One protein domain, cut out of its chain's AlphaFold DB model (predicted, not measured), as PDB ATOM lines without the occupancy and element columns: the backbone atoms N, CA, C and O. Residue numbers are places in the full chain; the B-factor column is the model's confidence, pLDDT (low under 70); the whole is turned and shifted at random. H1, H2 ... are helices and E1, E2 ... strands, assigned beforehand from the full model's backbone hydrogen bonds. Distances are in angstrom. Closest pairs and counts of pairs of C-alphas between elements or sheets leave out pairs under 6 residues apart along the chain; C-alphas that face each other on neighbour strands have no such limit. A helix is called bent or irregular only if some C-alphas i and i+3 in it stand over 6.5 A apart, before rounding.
ATOM      1  N   ASN A  21     -47.369  -0.635 -23.562       46.41
ATOM      2  CA  ASN A  21     -47.219  -1.918 -24.243       46.41
ATOM      3  C   ASN A  21     -48.009  -1.920 -25.560       46.41
ATOM      4  O   ASN A  21     -49.005  -2.620 -25.684       46.41
ATOM      5  N   ASP A  22     -47.597  -1.120 -26.534       56.62
ATOM      6  CA  ASP A  22     -48.194  -1.139 -27.858       56.62
ATOM      7  C   ASP A  22     -47.263  -1.904 -28.795       56.62
ATOM      8  O   ASP A  22     -46.328  -1.355 -29.372       56.62
ATOM      9  N   LEU A  23     -47.518  -3.210 -28.922       65.88
ATOM     10  CA  LEU A  23     -46.850  -4.061 -29.908       65.88
ATOM     11  C   LEU A  23     -47.051  -3.468 -31.319       65.88
ATOM     12  O   LEU A  23     -48.152  -2.971 -31.614       65.88
ATOM     13  N   PRO A  24     -46.039  -3.510 -32.203       63.38
ATOM     14  CA  PRO A  24     -46.160  -3.010 -33.569       63.38
ATOM     15  C   PRO A  24     -47.289  -3.730 -34.313       63.38
ATOM     16  O   PRO A  24     -47.430  -4.951 -34.222       63.38
ATOM     17  N   ILE A  25     -48.101  -2.964 -35.046       64.75
ATOM     18  CA  ILE A  25     -49.104  -3.528 -35.953       64.75
ATOM     19  C   ILE A  25     -48.384  -3.912 -37.242       64.75
ATOM     20  O   ILE A  25     -47.833  -3.034 -37.908       64.75
ATOM     21  N   ILE A  26     -48.397  -5.194 -37.602       59.22
ATOM     22  CA  ILE A  26     -47.749  -5.684 -38.822       59.22
ATOM     23  C   ILE A  26     -48.805  -6.300 -39.740       59.22
ATOM     24  O   ILE A  26     -49.630  -7.105 -39.315       59.22
ATOM     25  N   SER A  27     -48.785  -5.908 -41.013       55.81
ATOM     26  CA  SER A  27     -49.419  -6.670 -42.090       55.81
ATOM     27  C   SER A  27     -48.360  -7.620 -42.639       55.81
ATOM     28  O   SER A  27     -47.262  -7.166 -42.952       55.81
ATOM     29  N   ILE A  28     -48.649  -8.921 -42.703       53.72
ATOM     30  CA  ILE A  28     -47.745  -9.915 -43.294       53.72
ATOM     31  C   ILE A  28     -48.119 -10.025 -44.778       53.72
ATOM     32  O   ILE A  28     -49.084 -10.721 -45.097       53.72
ATOM     33  N   PRO A  29     -47.439  -9.319 -45.701       48.41
ATOM     34  CA  PRO A  29     -47.657  -9.558 -47.118       48.41
ATOM     35  C   PRO A  29     -47.165 -10.970 -47.475       48.41
ATOM     36  O   PRO A  29     -46.184 -11.437 -46.886       48.41
ATOM     37  N   PRO A  30     -47.795 -11.653 -48.443       51.22
ATOM     38  CA  PRO A  30     -47.236 -12.880 -48.993       51.22
ATOM     39  C   PRO A  30     -45.853 -12.585 -49.593       51.22
ATOM     40  O   PRO A  30     -45.689 -11.653 -50.383       51.22
ATOM     41  N   GLU A  31     -44.845 -13.361 -49.197       54.03
ATOM     42  CA  GLU A  31     -43.509 -13.286 -49.787       54.03
ATOM     43  C   GLU A  31     -43.564 -13.836 -51.221       54.03
ATOM     44  O   GLU A  31     -44.090 -14.927 -51.455       54.03
ATOM     45  N   THR A  32     -43.062 -13.081 -52.203       61.53
ATOM     46  CA  THR A  32     -42.989 -13.574 -53.586       61.53
ATOM     47  C   THR A  32     -41.898 -14.636 -53.708       61.53
ATOM     48  O   THR A  32     -40.865 -14.548 -53.042       61.53
ATOM     49  N   ILE A  33     -42.101 -15.628 -54.584       64.75
ATOM     50  CA  ILE A  33     -41.141 -16.728 -54.818       64.75
ATOM     51  C   ILE A  33     -39.744 -16.171 -55.137       64.75
ATOM     52  O   ILE A  33     -38.736 -16.699 -54.673       64.75
ATOM     53  N   GLU A  34     -39.681 -15.074 -55.891       64.56
ATOM     54  CA  GLU A  34     -38.447 -14.424 -56.325       64.56
ATOM     55  C   GLU A  34     -37.698 -13.750 -55.171       64.56
ATOM     56  O   GLU A  34     -36.491 -13.948 -55.025       64.56
ATOM     57  N   LYS A  35     -38.413 -12.977 -54.339       66.06
ATOM     58  CA  LYS A  35     -37.828 -12.304 -53.171       66.06
ATOM     59  C   LYS A  35     -37.323 -13.338 -52.172       66.06
ATOM     60  O   LYS A  35     -36.170 -13.256 -51.754       66.06
ATOM     61  N   GLY A  36     -38.134 -14.358 -51.892       69.19
ATOM     62  CA  GLY A  36     -37.744 -15.458 -51.018       69.19
ATOM     63  C   GLY A  36     -36.515 -16.197 -51.531       69.19
ATOM     64  O   GLY A  36     -35.562 -16.385 -50.781       69.19
ATOM     65  N   ALA A  37     -36.464 -16.560 -52.815       70.75
ATOM     66  CA  ALA A  37     -35.303 -17.245 -53.383       70.75
ATOM     67  C   ALA A  37     -34.016 -16.410 -53.305       70.75
ATOM     68  O   ALA A  37     -32.961 -16.942 -52.948       70.75
ATOM     69  N   TYR A  38     -34.100 -15.107 -53.585       74.31
ATOM     70  CA  TYR A  38     -32.953 -14.207 -53.489       74.31
ATOM     71  C   TYR A  38     -32.485 -14.007 -52.040       74.31
ATOM     72  O   TYR A  38     -31.300 -14.128 -51.740       74.31
ATOM     73  N   GLU A  39     -33.394 -13.771 -51.097       75.50
ATOM     74  CA  GLU A  39     -33.009 -13.655 -49.688       75.50
ATOM     75  C   GLU A  39     -32.460 -14.981 -49.133       75.50
ATOM     76  O   GLU A  39     -31.480 -14.987 -48.386       75.50
ATOM     77  N   ASN A  40     -33.033 -16.119 -49.531       76.88
ATOM     78  CA  ASN A  40     -32.584 -17.439 -49.093       76.88
ATOM     79  C   ASN A  40     -31.178 -17.770 -49.600       76.88
ATOM     80  O   ASN A  40     -30.377 -18.300 -48.827       76.88
ATOM     81  N   ILE A  41     -30.834 -17.420 -50.847       80.12
ATOM     82  CA  ILE A  41     -29.467 -17.623 -51.344       80.12
ATOM     83  C   ILE A  41     -28.467 -16.711 -50.622       80.12
ATOM     84  O   ILE A  41     -27.373 -17.158 -50.279       80.12
ATOM     85  N   LEU A  42     -28.854 -15.469 -50.297       80.56
ATOM     86  CA  LEU A  42     -28.016 -14.563 -49.507       80.56
ATOM     87  C   LEU A  42     -27.751 -15.114 -48.101       80.56
ATOM     88  O   LEU A  42     -26.616 -15.031 -47.631       80.56
ATOM     89  N   ARG A  43     -28.751 -15.734 -47.453       81.94
ATOM     90  CA  ARG A  43     -28.582 -16.430 -46.162       81.94
ATOM     91  C   ARG A  43     -27.549 -17.557 -46.261       81.94
ATOM     92  O   ARG A  43     -26.697 -17.675 -45.383       81.94
ATOM     93  N   VAL A  44     -27.586 -18.359 -47.331       84.75
ATOM     94  CA  VAL A  44     -26.605 -19.439 -47.563       84.75
ATOM     95  C   VAL A  44     -25.200 -18.871 -47.752       84.75
ATOM     96  O   VAL A  44     -24.261 -19.298 -47.080       84.75
ATOM     97  N   VAL A  45     -25.057 -17.877 -48.628       84.44
ATOM     98  CA  VAL A  45     -23.770 -17.234 -48.917       84.44
ATOM     99  C   VAL A  45     -23.165 -16.597 -47.666       84.44
ATOM    100  O   VAL A  45     -21.965 -16.736 -47.427       84.44
ATOM    101  N   ASP A  46     -23.985 -15.956 -46.837       82.06
ATOM    102  CA  ASP A  46     -23.550 -15.359 -45.577       82.06
ATOM    103  C   ASP A  46     -22.953 -16.398 -44.614       82.06
ATOM    104  O   ASP A  46     -21.894 -16.184 -44.022       82.06
ATOM    105  N   GLN A  47     -23.580 -17.572 -44.511       82.56
ATOM    106  CA  GLN A  47     -23.062 -18.669 -43.691       82.56
ATOM    107  C   GLN A  47     -21.778 -19.275 -44.261       82.56
ATOM    108  O   GLN A  47     -20.850 -19.555 -43.501       82.56
ATOM    109  N   ILE A  48     -21.681 -19.435 -45.585       85.69
ATOM    110  CA  ILE A  48     -20.445 -19.894 -46.235       85.69
ATOM    111  C   ILE A  48     -19.300 -18.906 -45.962       85.69
ATOM    112  O   ILE A  48     -18.193 -19.325 -45.622       85.69
ATOM    113  N   ASN A  49     -19.557 -17.600 -46.061       85.25
ATOM    114  CA  ASN A  49     -18.572 -16.557 -45.767       85.25
ATOM    115  C   ASN A  49     -18.119 -16.593 -44.307       85.25
ATOM    116  O   ASN A  49     -16.915 -16.603 -44.050       85.25
ATOM    117  N   LYS A  50     -19.057 -16.716 -43.362       82.12
ATOM    118  CA  LYS A  50     -18.752 -16.849 -41.930       82.12
ATOM    119  C   LYS A  50     -17.888 -18.078 -41.637       82.12
ATOM    120  O   LYS A  50     -16.894 -17.952 -40.926       82.12
ATOM    121  N   LYS A  51     -18.181 -19.233 -42.251       83.12
ATOM    122  CA  LYS A  51     -17.332 -20.443 -42.168       83.12
ATOM    123  C   LYS A  51     -15.912 -20.203 -42.709       83.12
ATOM    124  O   LYS A  51     -14.960 -20.786 -42.201       83.12
ATOM    125  N   LYS A  52     -15.756 -19.323 -43.706       83.81
ATOM    126  CA  LYS A  52     -14.461 -18.891 -44.268       83.81
ATOM    127  C   LYS A  52     -13.800 -17.734 -43.490       83.81
ATOM    128  O   LYS A  52     -12.752 -17.254 -43.913       83.81
ATOM    129  N   GLY A  53     -14.387 -17.275 -42.380       80.94
ATOM    130  CA  GLY A  53     -13.879 -16.152 -41.578       80.94
ATOM    131  C   GLY A  53     -14.127 -14.763 -42.183       80.94
ATOM    132  O   GLY A  53     -13.535 -13.785 -41.735       80.94
ATOM    133  N   ILE A 175     -39.599 -22.345 -41.583       75.75
ATOM    134  CA  ILE A 175     -40.349 -23.472 -41.007       75.75
ATOM    135  C   ILE A 175     -41.877 -23.290 -41.101       75.75
ATOM    136  O   ILE A 175     -42.622 -24.247 -40.907       75.75
ATOM    137  N   ASN A 176     -42.355 -22.097 -41.469       67.69
ATOM    138  CA  ASN A 176     -43.770 -21.769 -41.671       67.69
ATOM    139  C   ASN A 176     -44.289 -22.374 -42.996       67.69
ATOM    140  O   ASN A 176     -44.631 -21.653 -43.934       67.69
ATOM    141  N   LYS A 177     -44.323 -23.703 -43.130       52.88
ATOM    142  CA  LYS A 177     -44.861 -24.384 -44.320       52.88
ATOM    143  C   LYS A 177     -46.376 -24.585 -44.161       52.88
ATOM    144  O   LYS A 177     -46.771 -25.500 -43.453       52.88
ATOM    145  N   THR A 178     -47.202 -23.727 -44.788       43.47
ATOM    146  CA  THR A 178     -48.470 -23.997 -45.539       43.47
ATOM    147  C   THR A 178     -49.313 -22.705 -45.670       43.47
ATOM    148  O   THR A 178     -49.657 -22.059 -44.687       43.47
ATOM    149  N   LEU A 179     -49.694 -22.343 -46.900       43.25
ATOM    150  CA  LEU A 179     -50.276 -21.053 -47.316       43.25
ATOM    151  C   LEU A 179     -51.809 -20.901 -47.151       43.25
ATOM    152  O   LEU A 179     -52.412 -20.155 -47.915       43.25
ATOM    153  N   ASN A 180     -52.469 -21.564 -46.190       38.50
ATOM    154  CA  ASN A 180     -53.947 -21.617 -46.203       38.50
ATOM    155  C   ASN A 180     -54.735 -20.962 -45.053       38.50
ATOM    156  O   ASN A 180     -55.956 -20.898 -45.189       38.50
ATOM    157  N   LYS A 181     -54.138 -20.413 -43.979       38.06
ATOM    158  CA  LYS A 181     -54.876 -19.626 -42.950       38.06
ATOM    159  C   LYS A 181     -53.987 -18.553 -42.295       38.06
ATOM    160  O   LYS A 181     -52.810 -18.791 -42.051       38.06
ATOM    161  N   SER A 182     -54.524 -17.358 -42.017       51.12
ATOM    162  CA  SER A 182     -53.720 -16.160 -41.697       51.12
ATOM    163  C   SER A 182     -53.186 -16.043 -40.256       51.12
ATOM    164  O   SER A 182     -52.506 -15.060 -39.977       51.12
ATOM    165  N   TYR A 183     -53.452 -16.997 -39.351       42.09
ATOM    166  CA  TYR A 183     -52.926 -16.985 -37.966       42.09
ATOM    167  C   TYR A 183     -51.793 -17.988 -37.718       42.09
ATOM    168  O   TYR A 183     -50.770 -17.605 -37.151       42.09
ATOM    169  N   ASP A 184     -51.910 -19.219 -38.227       48.50
ATOM    170  CA  ASP A 184     -50.906 -20.289 -38.042       48.50
ATOM    171  C   ASP A 184     -49.541 -19.979 -38.690       48.50
ATOM    172  O   ASP A 184     -48.551 -20.670 -38.469       48.50
ATOM    173  N   THR A 185     -49.457 -18.921 -39.500       59.75
ATOM    174  CA  THR A 185     -48.255 -18.567 -40.273       59.75
ATOM    175  C   THR A 185     -47.342 -17.557 -39.582       59.75
ATOM    176  O   THR A 185     -46.200 -17.392 -40.010       59.75
ATOM    177  N   ALA A 186     -47.810 -16.873 -38.533       65.50
ATOM    178  CA  ALA A 186     -47.005 -15.901 -37.792       65.50
ATOM    179  C   ALA A 186     -46.200 -16.550 -36.657       65.50
ATOM    180  O   ALA A 186     -45.096 -16.090 -36.383       65.50
ATOM    181  N   ASN A 187     -46.735 -17.606 -36.031       76.62
ATOM    182  CA  ASN A 187     -46.180 -18.252 -34.837       76.62
ATOM    183  C   ASN A 187     -46.176 -19.796 -34.949       76.62
ATOM    184  O   ASN A 187     -46.816 -20.459 -34.139       76.62
ATOM    185  N   PRO A 188     -45.467 -20.387 -35.928       75.06
ATOM    186  CA  PRO A 188     -45.303 -21.843 -36.119       75.06
ATOM    187  C   PRO A 188     -44.934 -22.663 -34.875       75.06
ATOM    188  O   PRO A 188     -45.109 -23.872 -34.880       75.06
ATOM    189  N   LEU A 189     -44.319 -22.045 -33.863       82.44
ATOM    190  CA  LEU A 189     -43.838 -22.727 -32.660       82.44
ATOM    191  C   LEU A 189     -44.818 -22.611 -31.485       82.44
ATOM    192  O   LEU A 189     -44.459 -22.978 -30.364       82.44
ATOM    193  N   ASP A 190     -46.009 -22.050 -31.723       83.69
ATOM    194  CA  ASP A 190     -47.052 -21.814 -30.722       83.69
ATOM    195  C   ASP A 190     -46.521 -21.126 -29.455       83.69
ATOM    196  O   ASP A 190     -46.893 -21.459 -28.328       83.69
ATOM    197  N   ILE A 191     -45.612 -20.156 -29.614       86.38
ATOM    198  CA  ILE A 191     -45.021 -19.438 -28.480       86.38
ATOM    199  C   ILE A 191     -46.092 -18.517 -27.883       86.38
ATOM    200  O   ILE A 191     -46.478 -17.539 -28.530       86.38
ATOM    201  N   PRO A 192     -46.575 -18.748 -26.651       88.88
ATOM    202  CA  PRO A 192     -47.590 -17.879 -26.081       88.88
ATOM    203  C   PRO A 192     -46.996 -16.495 -25.788       88.88
ATOM    204  O   PRO A 192     -45.849 -16.371 -25.359       88.88
ATOM    205  N   MET A 193     -47.803 -15.435 -25.925       85.38
ATOM    206  CA  MET A 193     -47.376 -14.060 -25.605       85.38
ATOM    207  C   MET A 193     -46.847 -13.908 -24.172       85.38
ATOM    208  O   MET A 193     -45.990 -13.063 -23.910       85.38
ATOM    209  N   LYS A 194     -47.320 -14.753 -23.246       88.75
ATOM    210  CA  LYS A 194     -46.774 -14.866 -21.891       88.75
ATOM    211  C   LYS A 194     -45.297 -15.272 -21.911       88.75
ATOM    212  O   LYS A 194     -44.468 -14.568 -21.340       88.75
ATOM    213  N   ASP A 195     -44.966 -16.353 -22.611       88.75
ATOM    214  CA  ASP A 195     -43.591 -16.840 -22.718       88.75
ATOM    215  C   ASP A 195     -42.708 -15.854 -23.485       88.75
ATOM    216  O   ASP A 195     -41.554 -15.667 -23.110       88.75
ATOM    217  N   TYR A 196     -43.240 -15.148 -24.490       85.75
ATOM    218  CA  TYR A 196     -42.493 -14.066 -25.135       85.75
ATOM    219  C   TYR A 196     -42.078 -12.983 -24.135       85.75
ATOM    220  O   TYR A 196     -40.905 -12.619 -24.076       85.75
ATOM    221  N   ARG A 197     -43.007 -12.504 -23.301       82.44
ATOM    222  CA  ARG A 197     -42.717 -11.464 -22.301       82.44
ATOM    223  C   ARG A 197     -41.790 -11.960 -21.182       82.44
ATOM    224  O   ARG A 197     -40.956 -11.196 -20.708       82.44
ATOM    225  N   GLU A 198     -41.918 -13.219 -20.760       86.25
ATOM    226  CA  GLU A 198     -41.170 -13.775 -19.619       86.25
ATOM    227  C   GLU A 198     -39.795 -14.356 -19.997       86.25
ATOM    228  O   GLU A 198     -38.847 -14.246 -19.214       86.25
ATOM    229  N   LYS A 199     -39.674 -14.976 -21.179       85.56
ATOM    230  CA  LYS A 199     -38.523 -15.807 -21.587       85.56
ATOM    231  C   LYS A 199     -37.771 -15.290 -22.818       85.56
ATOM    232  O   LYS A 199     -36.666 -15.759 -23.067       85.56
ATOM    233  N   ILE A 200     -38.329 -14.339 -23.577       83.19
ATOM    234  CA  ILE A 200     -37.711 -13.816 -24.811       83.19
ATOM    235  C   ILE A 200     -37.377 -12.324 -24.681       83.19
ATOM    236  O   ILE A 200     -36.235 -11.910 -24.887       83.19
ATOM    237  N   GLN A 201     -38.356 -11.498 -24.314       78.75
ATOM    238  CA  GLN A 201     -38.230 -10.045 -24.297       78.75
ATOM    239  C   GLN A 201     -37.193  -9.577 -23.263       78.75
ATOM    240  O   GLN A 201     -37.332  -9.804 -22.063       78.75
ATOM    241  N   GLY A 202     -36.144  -8.895 -23.734       73.56
ATOM    242  CA  GLY A 202     -35.080  -8.354 -22.878       73.56
ATOM    243  C   GLY A 202     -34.133  -9.403 -22.280       73.56
ATOM    244  O   GLY A 202     -33.340  -9.059 -21.403       73.56
ATOM    245  N   LYS A 203     -34.201 -10.663 -22.731       82.00
ATOM    246  CA  LYS A 203     -33.317 -11.746 -22.278       82.00
ATOM    247  C   LYS A 203     -32.037 -11.843 -23.120       82.00
ATOM    248  O   LYS A 203     -32.056 -11.484 -24.300       82.00
ATOM    249  N   PRO A 204     -30.917 -12.334 -22.554       77.94
ATOM    250  CA  PRO A 204     -29.705 -12.621 -23.318       77.94
ATOM    251  C   PRO A 204     -29.958 -13.635 -24.441       77.94
ATOM    252  O   PRO A 204     -30.696 -14.602 -24.254       77.94
ATOM    253  N   LYS A 205     -29.285 -13.463 -25.587       76.25
ATOM    254  CA  LYS A 205     -29.430 -14.324 -26.780       76.25
ATOM    255  C   LYS A 205     -29.285 -15.820 -26.464       76.25
ATOM    256  O   LYS A 205     -30.006 -16.632 -27.032       76.25
ATOM    257  N   GLU A 206     -28.400 -16.172 -25.532       79.12
ATOM    258  CA  GLU A 206     -28.175 -17.561 -25.115       79.12
ATOM    259  C   GLU A 206     -29.374 -18.174 -24.374       79.12
ATOM    260  O   GLU A 206     -29.677 -19.351 -24.566       79.12
ATOM    261  N   GLU A 207     -30.069 -17.393 -23.538       83.62
ATOM    262  CA  GLU A 207     -31.280 -17.840 -22.833       83.62
ATOM    263  C   GLU A 207     -32.435 -18.037 -23.819       83.62
ATOM    264  O   GLU A 207     -33.121 -19.059 -23.776       83.62
ATOM    265  N   VAL A 208     -32.589 -17.105 -24.765       84.25
ATOM    266  CA  VAL A 208     -33.590 -17.204 -25.837       84.25
ATOM    267  C   VAL A 208     -33.327 -18.422 -26.724       84.25
ATOM    268  O   VAL A 208     -34.254 -19.160 -27.051       84.25
ATOM    269  N   ALA A 209     -32.063 -18.688 -27.067       83.94
ATOM    270  CA  ALA A 209     -31.675 -19.851 -27.858       83.94
ATOM    271  C   ALA A 209     -31.977 -21.180 -27.140       83.94
ATOM    272  O   ALA A 209     -32.447 -22.112 -27.785       83.94
ATOM    273  N   LYS A 210     -31.774 -21.272 -25.815       90.00
ATOM    274  CA  LYS A 210     -32.169 -22.457 -25.023       90.00
ATOM    275  C   LYS A 210     -33.674 -22.712 -25.084       90.00
ATOM    276  O   LYS A 210     -34.084 -23.844 -25.313       90.00
ATOM    277  N   TYR A 211     -34.484 -21.666 -24.928       90.19
ATOM    278  CA  TYR A 211     -35.938 -21.784 -25.040       90.19
ATOM    279  C   TYR A 211     -36.371 -22.208 -26.453       90.19
ATOM    280  O   TYR A 211     -37.185 -23.115 -26.618       90.19
ATOM    281  N   LEU A 212     -35.781 -21.601 -27.487       89.00
ATOM    282  CA  LEU A 212     -36.037 -21.971 -28.879       89.00
ATOM    283  C   LEU A 212     -35.604 -23.404 -29.207       89.00
ATOM    284  O   LEU A 212     -36.287 -24.062 -29.983       89.00
ATOM    285  N   HIS A 213     -34.509 -23.904 -28.626       92.19
ATOM    286  CA  HIS A 213     -34.061 -25.290 -28.796       92.19
ATOM    287  C   HIS A 213     -35.142 -26.293 -28.367       92.19
ATOM    288  O   HIS A 213     -35.445 -27.227 -29.108       92.19
ATOM    289  N   GLU A 214     -35.760 -26.070 -27.202       90.62
ATOM    290  CA  GLU A 214     -36.861 -26.903 -26.702       90.62
ATOM    291  C   GLU A 214     -38.091 -26.799 -27.615       90.62
ATOM    292  O   GLU A 214     -38.635 -27.821 -28.031       90.62
ATOM    293  N   LYS A 215     -38.473 -25.577 -28.016       90.19
ATOM    294  CA  LYS A 215     -39.631 -25.346 -28.894       90.19
ATOM    295  C   LYS A 215     -39.482 -25.920 -30.297       90.19
ATOM    296  O   LYS A 215     -40.441 -26.468 -30.836       90.19
ATOM    297  N   LEU A 216     -38.293 -25.838 -30.881       88.88
ATOM    298  CA  LEU A 216     -38.005 -26.448 -32.177       88.88
ATOM    299  C   LEU A 216     -38.066 -27.973 -32.092       88.88
ATOM    300  O   LEU A 216     -38.650 -28.605 -32.969       88.88
ATOM    301  N   LYS A 217     -37.560 -28.557 -31.000       88.44
ATOM    302  CA  LYS A 217     -37.625 -30.001 -30.759       88.44
ATOM    303  C   LYS A 217     -39.063 -30.504 -30.586       88.44
ATOM    304  O   LYS A 217     -39.400 -31.542 -31.147       88.44
ATOM    305  N   GLU A 218     -39.912 -29.771 -29.859       86.56
ATOM    306  CA  GLU A 218     -41.354 -30.065 -29.733       86.56
ATOM    307  C   GLU A 218     -42.058 -30.100 -31.103       86.56
ATOM    308  O   GLU A 218     -42.956 -30.910 -31.312       86.56
ATOM    309  N   ASN A 219     -41.597 -29.277 -32.050       80.88
ATOM    310  CA  ASN A 219     -42.132 -29.164 -33.409       80.88
ATOM    311  C   ASN A 219     -41.384 -30.027 -34.446       80.88
ATOM    312  O   ASN A 219     -41.513 -29.813 -35.650       80.88
ATOM    313  N   GLY A 220     -40.593 -31.009 -33.998       83.00
ATOM    314  CA  GLY A 220     -39.931 -31.977 -34.879       83.00
ATOM    315  C   GLY A 220     -38.676 -31.466 -35.602       83.00
ATOM    316  O   GLY A 220     -38.208 -32.125 -36.528       83.00
ATOM    317  N   VAL A 221     -38.109 -30.327 -35.192       84.75
ATOM    318  CA  VAL A 221     -36.854 -29.782 -35.734       84.75
ATOM    319  C   VAL A 221     -35.704 -30.054 -34.762       84.75
ATOM    320  O   VAL A 221     -35.559 -29.395 -33.730       84.75
ATOM    321  N   GLU A 222     -34.849 -31.020 -35.099       87.56
ATOM    322  CA  GLU A 222     -33.658 -31.333 -34.303       87.56
ATOM    323  C   GLU A 222     -32.586 -30.241 -34.438       87.56
ATOM    324  O   GLU A 222     -32.156 -29.893 -35.539       87.56
ATOM    325  N   THR A 223     -32.131 -29.706 -33.303       90.12
ATOM    326  CA  THR A 223     -31.084 -28.676 -33.246       90.12
ATOM    327  C   THR A 223     -30.045 -28.988 -32.172       90.12
ATOM    328  O   THR A 223     -30.316 -29.726 -31.234       90.12
ATOM    329  N   GLU A 224     -28.854 -28.407 -32.279       90.56
ATOM    330  CA  GLU A 224     -27.808 -28.412 -31.257       90.56
ATOM    331  C   GLU A 224     -27.519 -26.967 -30.815       90.56
ATOM    332  O   GLU A 224     -27.447 -26.063 -31.649       90.56
ATOM    333  N   LEU A 225     -27.333 -26.740 -29.511       87.38
ATOM    334  CA  LEU A 225     -26.993 -25.427 -28.950       87.38
ATOM    335  C   LEU A 225     -25.478 -25.311 -28.720       87.38
ATOM    336  O   LEU A 225     -24.912 -26.067 -27.929       87.38
ATOM    337  N   LYS A 226     -24.822 -24.336 -29.359       85.88
ATOM    338  CA  LYS A 226     -23.378 -24.060 -29.222       85.88
ATOM    339  C   LYS A 226     -23.142 -22.557 -29.101       85.88
ATOM    340  O   LYS A 226     -23.584 -21.801 -29.958       85.88
ATOM    341  N   ASN A 227     -22.451 -22.117 -28.045       77.62
ATOM    342  CA  ASN A 227     -22.106 -20.703 -27.799       77.62
ATOM    343  C   ASN A 227     -23.295 -19.726 -27.952       77.62
ATOM    344  O   ASN A 227     -23.165 -18.668 -28.563       77.62
ATOM    345  N   GLY A 228     -24.479 -20.112 -27.461       73.50
ATOM    346  CA  GLY A 228     -25.683 -19.280 -27.557       73.50
ATOM    347  C   GLY A 228     -26.366 -19.254 -28.926       73.50
ATOM    348  O   GLY A 228     -27.276 -18.451 -29.134       73.50
ATOM    349  N   GLU A 229     -25.947 -20.105 -29.862       83.00
ATOM    350  CA  GLU A 229     -26.519 -20.226 -31.202       83.00
ATOM    351  C   GLU A 229     -27.026 -21.647 -31.466       83.00
ATOM    352  O   GLU A 229     -26.551 -22.617 -30.874       83.00
ATOM    353  N   LEU A 230     -28.020 -21.757 -32.347       88.00
ATOM    354  CA  LEU A 230     -28.669 -23.014 -32.706       88.00
ATOM    355  C   LEU A 230     -28.171 -23.494 -34.063       88.00
ATOM    356  O   LEU A 230     -28.039 -22.689 -34.985       88.00
ATOM    357  N   PHE A 231     -27.944 -24.797 -34.191       88.31
ATOM    358  CA  PHE A 231     -27.475 -25.435 -35.417       88.31
ATOM    359  C   PHE A 231     -28.321 -26.661 -35.754       88.31
ATOM    360  O   PHE A 231     -28.662 -27.426 -34.861       88.31
ATOM    361  N   THR A 232     -28.631 -26.874 -37.029       88.75
ATOM    362  CA  THR A 232     -29.108 -28.158 -37.552       88.75
ATOM    363  C   THR A 232     -27.931 -28.937 -38.132       88.75
ATOM    364  O   THR A 232     -26.951 -28.356 -38.614       88.75
ATOM    365  N   LYS A 233     -28.020 -30.268 -38.095       83.69
ATOM    366  CA  LYS A 233     -27.002 -31.161 -38.651       83.69
ATOM    367  C   LYS A 233     -27.496 -31.773 -39.952       83.69
ATOM    368  O   LYS A 233     -28.595 -32.315 -40.004       83.69
ATOM    369  N   ASN A 234     -26.672 -31.712 -40.989       72.50
ATOM    370  CA  ASN A 234     -26.971 -32.298 -42.286       72.50
ATOM    371  C   ASN A 234     -25.745 -33.068 -42.794       72.50
ATOM    372  O   ASN A 234     -24.760 -32.490 -43.258       72.50
ATOM    373  N   GLY A 235     -25.767 -34.391 -42.620       73.25
ATOM    374  CA  GLY A 235     -24.597 -35.236 -42.842       73.25
ATOM    375  C   GLY A 235     -23.440 -34.870 -41.902       73.25
ATOM    376  O   GLY A 235     -23.565 -34.961 -40.679       73.25
ATOM    377  N   LYS A 236     -22.294 -34.482 -42.478       67.62
ATOM    378  CA  LYS A 236     -21.103 -34.030 -41.733       67.62
ATOM    379  C   LYS A 236     -21.075 -32.518 -41.490       67.62
ATOM    380  O   LYS A 236     -20.207 -32.058 -40.753       67.62
ATOM    381  N   GLU A 237     -21.980 -31.757 -42.103       79.88
ATOM    382  CA  GLU A 237     -21.989 -30.301 -41.999       79.88
ATOM    383  C   GLU A 237     -23.028 -29.786 -41.005       79.88
ATOM    384  O   GLU A 237     -24.134 -30.315 -40.882       79.88
ATOM    385  N   GLU A 238     -22.670 -28.697 -40.331       87.44
ATOM    386  CA  GLU A 238     -23.547 -27.968 -39.422       87.44
ATOM    387  C   GLU A 238     -23.984 -26.652 -40.071       87.44
ATOM    388  O   GLU A 238     -23.181 -25.940 -40.694       87.44
ATOM    389  N   TRP A 239     -25.268 -26.338 -39.927       87.56
ATOM    390  CA  TRP A 239     -25.892 -25.139 -40.471       87.56
ATOM    391  C   TRP A 239     -26.593 -24.383 -39.361       87.56
ATOM    392  O   TRP A 239     -27.369 -24.944 -38.598       87.56
ATOM    393  N   ARG A 240     -26.314 -23.089 -39.252       87.38
ATOM    394  CA  ARG A 240     -26.912 -22.251 -38.219       87.38
ATOM    395  C   ARG A 240     -28.406 -22.064 -38.479       87.38
ATOM    396  O   ARG A 240     -28.794 -21.768 -39.606       87.38
ATOM    397  N   VAL A 241     -29.224 -22.143 -37.436       86.50
ATOM    398  CA  VAL A 241     -30.630 -21.730 -37.458       86.50
ATOM    399  C   VAL A 241     -30.693 -20.212 -37.336       86.50
ATOM    400  O   VAL A 241     -30.165 -19.625 -36.385       86.50
ATOM    401  N   LEU A 242     -31.324 -19.564 -38.313       83.69
ATOM    402  CA  LEU A 242     -31.514 -18.114 -38.317       83.69
ATOM    403  C   LEU A 242     -32.887 -17.815 -37.738       83.69
ATOM    404  O   LEU A 242     -33.870 -18.405 -38.180       83.69
ATOM    405  N   TRP A 243     -32.964 -16.922 -36.758       82.12
ATOM    406  CA  TRP A 243     -34.220 -16.632 -36.082       82.12
ATOM    407  C   TRP A 243     -34.366 -15.150 -35.729       82.12
ATOM    408  O   TRP A 243     -33.393 -14.500 -35.352       82.12
ATOM    409  N   ASP A 244     -35.591 -14.641 -35.848       78.62
ATOM    410  CA  ASP A 244     -36.036 -13.327 -35.376       78.62
ATOM    411  C   ASP A 244     -37.434 -13.478 -34.754       78.62
ATOM    412  O   ASP A 244     -38.324 -14.093 -35.349       78.62
ATOM    413  N   LEU A 245     -37.605 -12.971 -33.532       80.69
ATOM    414  CA  LEU A 245     -38.815 -13.122 -32.724       80.69
ATOM    415  C   LEU A 245     -39.293 -11.745 -32.277       80.69
ATOM    416  O   LEU A 245     -38.578 -11.036 -31.568       80.69
ATOM    417  N   GLN A 246     -40.521 -11.385 -32.635       79.88
ATOM    418  CA  GLN A 246     -41.105 -10.091 -32.292       79.88
ATOM    419  C   GLN A 246     -42.525 -10.279 -31.768       79.88
ATOM    420  O   GLN A 246     -43.323 -10.990 -32.365       79.88
ATOM    421  N   GLY A 247     -42.874  -9.629 -30.663       80.25
ATOM    422  CA  GLY A 247     -44.268  -9.525 -30.232       80.25
ATOM    423  C   GLY A 247     -44.984  -8.497 -31.104       80.25
ATOM    424  O   GLY A 247     -44.484  -7.384 -31.262       80.25
ATOM    425  N   VAL A 248     -46.137  -8.848 -31.669       78.88
ATOM    426  CA  VAL A 248     -46.830  -8.043 -32.687       78.88
ATOM    427  C   VAL A 248     -48.339  -8.028 -32.467       78.88
ATOM    428  O   VAL A 248     -48.886  -8.876 -31.764       78.88
ATOM    429  N   ARG A 249     -49.024  -7.086 -33.119       75.06
ATOM    430  CA  ARG A 249     -50.475  -7.127 -33.337       75.06
ATOM    431  C   ARG A 249     -50.769  -7.341 -34.819       75.06
ATOM    432  O   ARG A 249     -50.240  -6.608 -35.654       75.06
ATOM    433  N   ILE A 250     -51.611  -8.314 -35.157       68.81
ATOM    434  CA  ILE A 250     -51.978  -8.633 -36.550       68.81
ATOM    435  C   ILE A 250     -53.451  -8.276 -36.781       68.81
ATOM    436  O   ILE A 250     -54.273  -8.435 -35.880       68.81
ATOM    437  N   ARG A 251     -53.784  -7.762 -37.976       63.56
ATOM    438  CA  ARG A 251     -55.174  -7.532 -38.416       63.56
ATOM    439  C   ARG A 251     -55.752  -8.796 -39.047       63.56
ATOM    440  O   ARG A 251     -55.107  -9.385 -39.913       63.56
ATOM    441  N   GLU A 252     -56.965  -9.170 -38.660       50.66
ATOM    442  CA  GLU A 252     -57.621 -10.413 -39.082       50.66
ATOM    443  C   GLU A 252     -58.840 -10.136 -39.979       50.66
ATOM    444  O   GLU A 252     -59.777  -9.474 -39.560       50.66
ATOM    445  N   GLY A 253     -58.856 -10.638 -41.219       51.31
ATOM    446  CA  GLY A 253     -60.033 -10.537 -42.099       51.31
ATOM    447  C   GLY A 253     -60.547  -9.106 -42.372       51.31
ATOM    448  O   GLY A 253     -59.810  -8.125 -42.281       51.31
ATOM    449  N   TYR A 254     -61.822  -8.992 -42.766       44.88
ATOM    450  CA  TYR A 254     -62.504  -7.704 -42.992       44.88
ATOM    451  C   TYR A 254     -62.937  -7.010 -41.682       44.88
ATOM    452  O   TYR A 254     -63.150  -5.795 -41.686       44.88
ATOM    453  N   ASP A 255     -63.025  -7.750 -40.571       49.44
ATOM    454  CA  ASP A 255     -63.344  -7.221 -39.241       49.44
ATOM    455  C   ASP A 255     -62.055  -6.785 -38.539       49.44
ATOM    456  O   ASP A 255     -61.253  -7.602 -38.116       49.44
ATOM    457  N   GLN A 256     -61.855  -5.474 -38.412       55.50
ATOM    458  CA  GLN A 256     -60.616  -4.778 -38.022       55.50
ATOM    459  C   GLN A 256     -60.090  -5.042 -36.583       55.50
ATOM    460  O   GLN A 256     -59.501  -4.154 -35.963       55.50
ATOM    461  N   THR A 257     -60.292  -6.232 -36.025       59.03
ATOM    462  CA  THR A 257     -59.799  -6.646 -34.708       59.03
ATOM    463  C   THR A 257     -58.290  -6.936 -34.744       59.03
ATOM    464  O   THR A 257     -57.754  -7.459 -35.724       59.03
ATOM    465  N   LEU A 258     -57.580  -6.506 -33.693       67.75
ATOM    466  CA  LEU A 258     -56.129  -6.650 -33.524       67.75
ATOM    467  C   LEU A 258     -55.860  -7.669 -32.412       67.75
ATOM    468  O   LEU A 258     -56.068  -7.330 -31.247       67.75
ATOM    469  N   ASN A 259     -55.350  -8.861 -32.738       73.38
ATOM    470  CA  ASN A 259     -54.898  -9.809 -31.710       73.38
ATOM    471  C   ASN A 259     -53.378  -9.736 -31.532       73.38
ATOM    472  O   ASN A 259     -52.632  -9.511 -32.492       73.38
ATOM    473  N   GLU A 260     -52.916  -9.919 -30.292       79.50
ATOM    474  CA  GLU A 260     -51.491 -10.029 -29.970       79.50
ATOM    475  C   GLU A 260     -50.979 -11.443 -30.266       79.50
ATOM    476  O   GLU A 260     -51.578 -12.428 -29.837       79.50
ATOM    477  N   THR A 261     -49.844 -11.551 -30.950       83.00
ATOM    478  CA  THR A 261     -49.154 -12.828 -31.175       83.00
ATOM    479  C   THR A 261     -47.644 -12.618 -31.273       83.00
ATOM    480  O   THR A 261     -47.161 -11.485 -31.333       83.00
ATOM    481  N   VAL A 262     -46.882 -13.708 -31.276       80.94
ATOM    482  CA  VAL A 262     -45.434 -13.686 -31.484       80.94
ATOM    483  C   VAL A 262     -45.172 -13.955 -32.956       80.94
ATOM    484  O   VAL A 262     -45.420 -15.046 -33.445       80.94
ATOM    485  N   TYR A 263     -44.667 -12.962 -33.675       77.00
ATOM    486  CA  TYR A 263     -44.171 -13.155 -35.024       77.00
ATOM    487  C   TYR A 263     -42.791 -13.804 -34.972       77.00
ATOM    488  O   TYR A 263     -41.833 -13.212 -34.468       77.00
ATOM    489  N   THR A 264     -42.693 -15.026 -35.483       76.25
ATOM    490  CA  THR A 264     -41.461 -15.803 -35.522       76.25
ATOM    491  C   THR A 264     -41.026 -16.011 -36.966       76.25
ATOM    492  O   THR A 264     -41.739 -16.610 -37.776       76.25
ATOM    493  N   LYS A 265     -39.820 -15.557 -37.282       77.56
ATOM    494  CA  LYS A 265     -39.117 -15.888 -38.517       77.56
ATOM    495  C   LYS A 265     -38.015 -16.860 -38.166       77.56
ATOM    496  O   LYS A 265     -37.027 -16.436 -37.582       77.56
ATOM    497  N   ILE A 266     -38.178 -18.136 -38.495       80.62
ATOM    498  CA  ILE A 266     -37.160 -19.151 -38.224       80.62
ATOM    499  C   ILE A 266     -36.831 -19.864 -39.524       80.62
ATOM    500  O   ILE A 266     -37.714 -20.399 -40.189       80.62
ATOM    501  N   TYR A 267     -35.550 -19.857 -39.873       82.75
ATOM    502  CA  TYR A 267     -35.038 -20.463 -41.088       82.75
ATOM    503  C   TYR A 267     -34.067 -21.591 -40.762       82.75
ATOM    504  O   TYR A 267     -33.081 -21.399 -40.040       82.75
ATOM    505  N   THR A 268     -34.319 -22.749 -41.361       84.19
ATOM    506  CA  THR A 268     -33.457 -23.930 -41.320       84.19
ATOM    507  C   THR A 268     -32.902 -24.204 -42.711       84.19
ATOM    508  O   THR A 268     -33.524 -23.875 -43.717       84.19
ATOM    509  N   TYR A 269     -31.691 -24.755 -42.786       85.00
ATOM    510  CA  TYR A 269     -31.102 -25.132 -44.067       85.00
ATOM    511  C   TYR A 269     -31.624 -26.502 -44.500       85.00
ATOM    512  O   TYR A 269     -31.475 -27.476 -43.759       85.00
ATOM    513  N   GLU A 270     -32.194 -26.577 -45.699       79.19
ATOM    514  CA  GLU A 270     -32.630 -27.824 -46.326       79.19
ATOM    515  C   GLU A 270     -31.750 -28.118 -47.558       79.19
ATOM    516  O   GLU A 270     -31.687 -27.292 -48.478       79.19
ATOM    517  N   PRO A 271     -31.069 -29.280 -47.619       73.12
ATOM    518  CA  PRO A 271     -30.367 -29.701 -48.828       73.12
ATOM    519  C   PRO A 271     -31.395 -30.023 -49.919       73.12
ATOM    520  O   PRO A 271     -32.209 -30.930 -49.760       73.12
ATOM    521  N   LYS A 272     -31.351 -29.331 -51.058       66.88
ATOM    522  CA  LYS A 272     -32.254 -29.584 -52.195       66.88
ATOM    523  C   LYS A 272     -31.618 -30.555 -53.195       66.88
ATOM    524  O   LYS A 272     -31.576 -30.310 -54.398       66.88
TER     525      LYS A 272
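This is residues 21 to 53 and 175 to 272 of the 1003 residues of the protein "Autotransporter beta-domain protein" of Cetobacterium somerae ATCC BAA-474 (UniProt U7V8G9). A long, bent two-stranded hairpin, E4 and E5, runs through the domain, and at one end E3 runs on into E4, joining it to a small three-stranded sheet, E1 E2 E3, whose strands cross it; the two sheets are only partly face to face. H2 packs on the hairpin and H3 on the small sheet, on one side of the domain, while the long helix H1 slants past on the other side, loosely attached, with residues 31 to 39 standing free. The printed part has 131 residues, with three named helices followed by five named strands, H1 H2 H3 E1 E2 E3 E4 E5, both sheets antiparallel, and its class is mixed. It is compact, with a radius of gyration of the C-alphas of 15.9 A and spans of 50 by 36 by 26 A.

After residues 21 to 32, which hold no named element, H1 takes residues 33 to 51, 27.2 A long, from C-alpha 33 at (-41.141, -16.728, -54.818). Past the cut, H2 is residues 193 to 200 and H3 residues 205 to 218, 20.0 A long. H2 is neither bent nor irregular, but only just: C-alphas 197 and 200 are 6.1 A apart. E1 is residues 224 to 226, E2 229 to 234, E3 237 to 240, E4 242 to 251, 25.9 A long, and E5 258 to 271, 37.8 A long, ending at C-alpha 271 at (-30.367, -29.701, -48.828).

E1, E2 and E3 form a meander, each strand the antiparallel neighbour of the one before; N 224 and O 231 are 2.8 A apart, and N 232 and O 239 2.8 A. The hairpin E4 and E5 has N 263 and O 246 at 2.7 A; E4 bends by 69 degrees at residue 247 and E5 by 50 degrees at residue 261. The two sheets make a sandwich, two sheets face to face, their best planes 36 degrees apart and their strands at 52 degrees. H3 is on the sheet E1 E2 E3 at a height of 9.0 A, making two layers, a helix on one face of a sheet. H2 and H3 touch at a steep tilt of 52 degrees, opposite ways, closest at the C-alphas of Ile 200 and Val 208, 5.4 A. The closest C-alphas of H2 and E5, Met 193 and Thr 261, are 6.0 A apart. H1 only grazes the sheet E1 E2 E3, with residues 43 to 51, and is near E5. In H1, H2 and H3 every O i to N i+4 pair is within hydrogen-bond range.

The C-alphas farthest apart, Lys 52 and Asp 255, are 50.5 A apart. Residues 54 to 174 are not printed, and C-alphas 53 and 175 are 27.5 A apart across the cut. Of the links printed whole, E4 to E5 is short and the others are tight. Mean pLDDT of the printed part is 74.9; it is under 70 at residues 21 to 36, 176 to 186, 236, 250 to 258 and 272.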